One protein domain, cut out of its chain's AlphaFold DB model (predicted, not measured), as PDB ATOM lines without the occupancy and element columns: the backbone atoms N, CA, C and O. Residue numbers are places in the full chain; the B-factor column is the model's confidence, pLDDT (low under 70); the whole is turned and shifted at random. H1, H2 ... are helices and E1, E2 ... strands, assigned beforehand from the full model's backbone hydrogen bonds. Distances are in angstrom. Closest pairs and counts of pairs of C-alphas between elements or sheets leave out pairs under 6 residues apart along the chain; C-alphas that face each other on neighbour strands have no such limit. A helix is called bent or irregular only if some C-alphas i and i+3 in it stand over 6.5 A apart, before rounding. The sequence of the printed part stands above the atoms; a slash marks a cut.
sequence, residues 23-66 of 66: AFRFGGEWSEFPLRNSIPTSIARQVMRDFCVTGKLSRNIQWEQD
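This is residues 23 to 66 of the 66 residues of an uncharacterized protein of Chondromyces crocatus (UniProt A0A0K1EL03). The model is a loose, open shape with a hairpin of two strands, E1 and E2, at one end and a single helix, H1, at the other, joined by residues 35 to 40. Beyond H1 the backbone folds back along residues 55 to 61 into E3, a lone short strand set off to one side and apart from the other two strands; in the hairpin, residues 25 to 30 stick out. The printed part has 44 residues, with three named strands and one named helix in the order E1, E2, H1, E3, and the class is mixed, helices and strands; the one sheet, of order E1 - E2, is antiparallel. The whole is loose, with a radius of gyration of the C-alphas of 12.3 A, and its C-alphas span 31 by 21 by 21 A, only just an elongated outline.

The printed part begins with the strand E1, residues 23 to 26, from Ala 23 to Phe 26. Its first C-alpha, that of Ala 23, is at (26.192, 83.270, 19.525), and from first to last C-alpha E1 measures 10.0 A. Gly 27 and Gly 28 lead to the strand E2, residues 29 to 34, from Glu 29 to Pro 34. E2 is the longest strand by residues and measures 17.2 A. Six residues, 35 to 40, lie between E2 and the helix H1, residues 41 to 54. H1 runs from the C-alpha of Thr 41 at (22.093, 76.089, 32.583) to the C-alpha of Thr 54 at (32.506, 80.559, 48.917), a length of 19.9 A. Seven residues, 55 to 61, follow before the strand E3, residues 62 to 65, from Gln 62 to Gln 65. E3 measures 10.1 A and ends with its last C-alpha at (43.096, 77.877, 32.198). After it comes Asp 66, the last residue of the chain.

E1 and E2 form a hairpin, joined by a tight link of 2 residues. They are antiparallel neighbours, and the angle between their N-to-C directions is 136 degrees. Their C-alphas face each other in four places: those of Ala 23 and Glu 32 are 4.4 A apart, those of Phe 24 and Ser 31 5.4 A, those of Arg 25 and Trp 30 4.7 A, and those of Phe 26 and Glu 29 5.5 A. Across the pair, N of Phe 24 and O of Ser 31 are within hydrogen-bond range at 2.8 A, and so are N of Phe 26 and O of Glu 29 at 2.9 A. Residues 25 to 30 stand free. A short link joins E2 to H1. H1 and E1 are apart. In H1 every O i to N i+4 pair is within hydrogen-bond range, and the helix is not bent. A short link of 7 residues joins H1 to E3, yet H1 and E3 are apart. E3 pairs with no named strand. It is apart from E1, and it is apart from E2 as well.

The two C-alphas farthest apart are those of Gly 28 and Arg 59, at 32.0 A. The C-alphas of Ala 23 and Asp 66, the first and last printed residues, are 20.1 A apart. The printed part has no cut and no long link. It covers residues 23 to 66 of a chain of 66 residues. The mean pLDDT of the printed part is 94.8, and no printed residue is under 70. By element the mean pLDDT is 94 in E1, 96 in E2, 96 in H1 and 93 in E3.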
ATOM      1  N   ALA A  23      26.468  81.839  19.498       96.25
ATOM      2  CA  ALA A  23      26.192  83.270  19.525       96.25
ATOM      3  C   ALA A  23      25.079  83.610  20.532       96.25
ATOM      4  O   ALA A  23      24.040  82.949  20.597       96.25
ATOM      5  N   PHE A  24      25.266  84.684  21.294       94.12
ATOM      6  CA  PHE A  24      24.294  85.211  22.247       94.12
ATOM      7  C   PHE A  24      24.344  86.742  22.286       94.12
ATOM      8  O   PHE A  24      25.284  87.365  21.798       94.12
ATOM      9  N   ARG A  25      23.314  87.368  22.866       96.00
ATOM     10  CA  ARG A  25      23.242  88.827  23.001       96.00
ATOM     11  C   ARG A  25      23.429  89.241  24.455       96.00
ATOM     12  O   ARG A  25      22.668  88.805  25.318       96.00
ATOM     13  N   PHE A  26      24.392  90.118  24.718       91.31
ATOM     14  CA  PHE A  26      24.676  90.645  26.052       91.31
ATOM     15  C   PHE A  26      24.992  92.138  25.982       91.31
ATOM     16  O   PHE A  26      25.745  92.589  25.128       91.31
ATOM     17  N   GLY A  27      24.363  92.938  26.850       93.12
ATOM     18  CA  GLY A  27      24.561  94.393  26.850       93.12
ATOM     19  C   GLY A  27      24.127  95.105  25.560       93.12
ATOM     20  O   GLY A  27      24.579  96.211  25.305       93.12
ATOM     21  N   GLY A  28      23.264  94.485  24.746       95.56
ATOM     22  CA  GLY A  28      22.831  95.021  23.449       95.56
ATOM     23  C   GLY A  28      23.687  94.577  22.260       95.56
ATOM     24  O   GLY A  28      23.187  94.644  21.135       95.56
ATOM     25  N   GLU A  29      24.870  94.020  22.518       96.69
ATOM     26  CA  GLU A  29      25.846  93.558  21.526       96.69
ATOM     27  C   GLU A  29      25.778  92.040  21.317       96.69
ATOM     28  O   GLU A  29      25.338  91.292  22.199       96.69
ATOM     29  N   TRP A  30      26.214  91.584  20.141       96.25
ATOM     30  CA  TRP A  30      26.448  90.165  19.883       96.25
ATOM     31  C   TRP A  30      27.765  89.723  20.520       96.25
ATOM     32  O   TRP A  30      28.755  90.451  20.533       96.25
ATOM     33  N   SER A  31      27.767  88.524  21.077       95.88
ATOM     34  CA  SER A  31      28.933  87.867  21.659       95.88
ATOM     35  C   SER A  31      28.880  86.383  21.336       95.88
ATOM     36  O   SER A  31      27.815  85.844  21.035       95.88
ATOM     37  N   GLU A  32      30.025  85.721  21.400       96.31
ATOM     38  CA  GLU A  32      30.142  84.301  21.085       96.31
ATOM     39  C   GLU A  32      31.127  83.601  22.019       96.31
ATOM     40  O   GLU A  32      31.996  84.238  22.616       96.31
ATOM     41  N   PHE A  33      30.954  82.290  22.169       93.81
ATOM     42  CA  PHE A  33      31.877  81.397  22.869       93.81
ATOM     43  C   PHE A  33      31.817  79.998  22.235       93.81
ATOM     44  O   PHE A  33      30.773  79.649  21.679       93.81
ATOM     45  N   PRO A  34      32.886  79.185  22.292       95.12
ATOM     46  CA  PRO A  34      32.888  77.865  21.663       95.12
ATOM     47  C   PRO A  34      31.974  76.886  22.411       95.12
ATOM     48  O   PRO A  34      31.853  76.935  23.638       95.12
ATOM     49  N   LEU A  35      31.351  75.960  21.682       94.94
ATOM     50  CA  LEU A  35      30.419  74.964  22.220       94.94
ATOM     51  C   LEU A  35      31.073  74.079  23.286       94.94
ATOM     52  O   LEU A  35      30.419  73.738  24.277       94.94
ATOM     53  N   ARG A  36      32.373  73.802  23.149       95.12
ATOM     54  CA  ARG A  36      33.180  73.099  24.155       95.12
ATOM     55  C   ARG A  36      33.251  73.786  25.506       95.12
ATOM     56  O   ARG A  36      33.550  73.124  26.490       95.12
ATOM     57  N   ASN A  37      32.914  75.071  25.575       95.38
ATOM     58  CA  ASN A  37      32.863  75.801  26.835       95.38
ATOM     59  C   ASN A  37      31.453  75.845  27.442       95.38
ATOM     60  O   ASN A  37      31.246  76.416  28.515       95.38
ATOM     61  N   SER A  38      30.459  75.260  26.766       95.56
ATOM     62  CA  SER A  38      29.073  75.259  27.220       95.56
ATOM     63  C   SER A  38      28.822  74.213  28.303       95.56
ATOM     64  O   SER A  38      29.226  73.059  28.205       95.56
ATOM     65  N   ILE A  39      28.087  74.612  29.338       95.56
ATOM     66  CA  ILE A  39      27.588  73.709  30.377       95.56
ATOM     67  C   ILE A  39      26.072  73.880  30.523       95.56
ATOM     68  O   ILE A  39      25.544  74.969  30.261       95.56
ATOM     69  N   PRO A  40      25.336  72.849  30.981       95.06
ATOM     70  CA  PRO A  40      23.905  72.964  31.228       95.06
ATOM     71  C   PRO A  40      23.557  74.143  32.146       95.06
ATOM     72  O   PRO A  40      24.187  74.356  33.185       95.06
ATOM     73  N   THR A  41      22.496  74.888  31.823       95.25
ATOM     74  CA  THR A  41      22.093  76.089  32.583       95.25
ATOM     75  C   THR A  41      21.820  75.801  34.064       95.25
ATOM     76  O   THR A  41      22.083  76.645  34.922       95.25
ATOM     77  N   SER A  42      21.291  74.620  34.393       96.38
ATOM     78  CA  SER A  42      21.084  74.183  35.781       96.38
ATOM     79  C   SER A  42      22.404  74.101  36.558       96.38
ATOM     80  O   SER A  42      22.470  74.590  37.687       96.38
ATOM     81  N   ILE A  43      23.450  73.558  35.928       96.19
ATOM     82  CA  ILE A  43      24.803  73.455  36.482       96.19
ATOM     83  C   ILE A  43      25.431  74.845  36.589       96.19
ATOM     84  O   ILE A  43      25.875  75.210  37.675       96.19
ATOM     85  N   ALA A  44      25.368  75.665  35.535       95.88
ATOM     86  CA  ALA A  44      25.883  77.039  35.558       95.88
ATOM     87  C   ALA A  44      25.306  77.855  36.729       95.88
ATOM     88  O   ALA A  44      26.034  78.516  37.469       95.88
ATOM     89  N   ARG A  45      23.990  77.754  36.964       96.94
ATOM     90  CA  ARG A  45      23.329  78.413  38.102       96.94
ATOM     91  C   ARG A  45      23.841  77.907  39.450       96.94
ATOM     92  O   ARG A  45      23.953  78.707  40.376       96.94
ATOM     93  N   GLN A  46      24.109  76.609  39.586       96.69
ATOM     94  CA  GLN A  46      24.657  76.049  40.823       96.69
ATOM     95  C   GLN A  46      26.096  76.512  41.058       96.69
ATOM     96  O   GLN A  46      26.398  76.991  42.142       96.69
ATOM     97  N   VAL A  47      26.944  76.452  40.031       96.50
ATOM     98  CA  VAL A  47      28.342  76.903  40.085       96.50
ATOM     99  C   VAL A  47      28.431  78.370  40.499       96.50
ATOM    100  O   VAL A  47      29.214  78.717  41.380       96.50
ATOM    101  N   MET A  48      27.575  79.227  39.934       96.56
ATOM    102  CA  MET A  48      27.520  80.636  40.322       96.56
ATOM    103  C   MET A  48      27.063  80.833  41.770       96.56
ATOM    104  O   MET A  48      27.631  81.666  42.470       96.56
ATOM    105  N   ARG A  49      26.079  80.057  42.251       96.69
ATOM    106  CA  ARG A  49      25.693  80.087  43.672       96.69
ATOM    107  C   ARG A  49      26.861  79.697  44.575       96.69
ATOM    108  O   ARG A  49      27.125  80.410  45.539       96.69
ATOM    109  N   ASP A  50      27.564  78.613  44.251       96.44
ATOM    110  CA  ASP A  50      28.719  78.142  45.023       96.44
ATOM    111  C   ASP A  50      29.804  79.226  45.094       96.44
ATOM    112  O   ASP A  50      30.337  79.506  46.170       96.44
ATOM    113  N   PHE A  51      30.095  79.879  43.965       96.12
ATOM    114  CA  PHE A  51      31.072  80.962  43.900       96.12
ATOM    115  C   PHE A  51      30.645  82.166  44.746       96.12
ATOM    116  O   PHE A  51      31.436  82.658  45.545       96.12
ATOM    117  N   CYS A  52      29.390  82.611  44.643       96.62
ATOM    118  CA  CYS A  52      28.888  83.729  45.446       96.62
ATOM    119  C   CYS A  52      28.947  83.462  46.959       96.62
ATOM    120  O   CYS A  52      29.104  84.402  47.732       96.62
ATOM    121  N   VAL A  53      28.819  82.202  47.387       97.25
ATOM    122  CA  VAL A  53      28.885  81.821  48.807       97.25
ATOM    123  C   VAL A  53      30.325  81.649  49.287       97.25
ATOM    124  O   VAL A  53      30.653  82.028  50.409       97.25
ATOM    125  N   THR A  54      31.186  81.040  48.470       96.38
ATOM    126  CA  THR A  54      32.506  80.559  48.917       96.38
ATOM    127  C   THR A  54      33.684  81.376  48.399       96.38
ATOM    128  O   THR A  54      34.786  81.251  48.933       96.38
ATOM    129  N   GLY A  55      33.484  82.164  47.341       95.00
ATOM    130  CA  GLY A  55      34.538  82.843  46.589       95.00
ATOM    131  C   GLY A  55      35.464  81.902  45.809       95.00
ATOM    132  O   GLY A  55      36.534  82.328  45.385       95.00
ATOM    133  N   LYS A  56      35.107  80.618  45.652       94.56
ATOM    134  CA  LYS A  56      35.953  79.590  45.022       94.56
ATOM    135  C   LYS A  56      35.286  79.012  43.781       94.56
ATOM    136  O   LYS A  56      34.064  78.889  43.729       94.56
ATOM    137  N   LEU A  57      36.100  78.610  42.804       93.94
ATOM    138  CA  LEU A  57      35.623  77.867  41.637       93.94
ATOM    139  C   LEU A  57      35.000  76.536  42.079       93.94
ATOM    140  O   LEU A  57      35.568  75.810  42.902       93.94
ATOM    141  N   SER A  58      33.818  76.231  41.543       93.94
ATOM    142  CA  SER A  58      33.105  74.996  41.876       93.94
ATOM    143  C   SER A  58      33.850  73.784  41.319       93.94
ATOM    144  O   SER A  58      34.332  73.813  40.189       93.94
ATOM    145  N   ARG A  59      33.901  72.700  42.101       92.69
ATOM    146  CA  ARG A  59      34.479  71.404  41.697       92.69
ATOM    147  C   ARG A  59      33.500  70.529  40.906       92.69
ATOM    148  O   ARG A  59      33.854  69.422  40.521       92.69
ATOM    149  N   ASN A  60      32.271  71.008  40.705       91.62
ATOM    150  CA  ASN A  60      31.214  70.280  40.000       91.62
ATOM    151  C   ASN A  60      31.360  70.341  38.474       91.62
ATOM    152  O   ASN A  60      30.615  69.665  37.772       91.62
ATOM    153  N   ILE A  61      32.286  71.161  37.974       94.94
ATOM    154  CA  ILE A  61      32.644  71.241  36.560       94.94
ATOM    155  C   ILE A  61      34.162  71.264  36.407       94.94
ATOM    156  O   ILE A  61      34.893  71.517  37.370       94.94
ATOM    157  N   GLN A  62      34.611  71.012  35.183       95.19
ATOM    158  CA  GLN A  62      35.998  71.198  34.793       95.19
ATOM    159  C   GLN A  62      36.233  72.644  34.359       95.19
ATOM    160  O   GLN A  62      35.344  73.296  33.807       95.19
ATOM    161  N   TRP A  63      37.436  73.121  34.653       94.44
ATOM    162  CA  TRP A  63      37.912  74.440  34.282       94.44
ATOM    163  C   TRP A  63      39.203  74.274  33.492       94.44
ATOM    164  O   TRP A  63      40.107  73.566  33.943       94.44
ATOM    165  N   GLU A  64      39.283  74.942  32.355       92.62
ATOM    166  CA  GLU A  64      40.505  75.127  31.585       92.62
ATOM    167  C   GLU A  64      41.087  76.501  31.921       92.62
ATOM    168  O   GLU A  64      40.338  77.440  32.192       92.62
ATOM    169  N   GLN A  65      42.414  76.602  31.992       89.69
ATOM    170  CA  GLN A  65      43.096  77.877  32.198       89.69
ATOM    171  C   GLN A  65      43.494  78.452  30.836       89.69
ATOM    172  O   GLN A  65      44.162  77.752  30.074       89.69
ATOM    173  N   ASP A  66      43.113  79.705  30.575       79.06
ATOM    174  CA  ASP A  66      43.452  80.426  29.337       79.06
ATOM    175  C   ASP A  66      44.872  81.030  29.368       79.06
ATOM    176  O   ASP A  66      45.355  81.410  30.469       79.06
TER     177      ASP A  66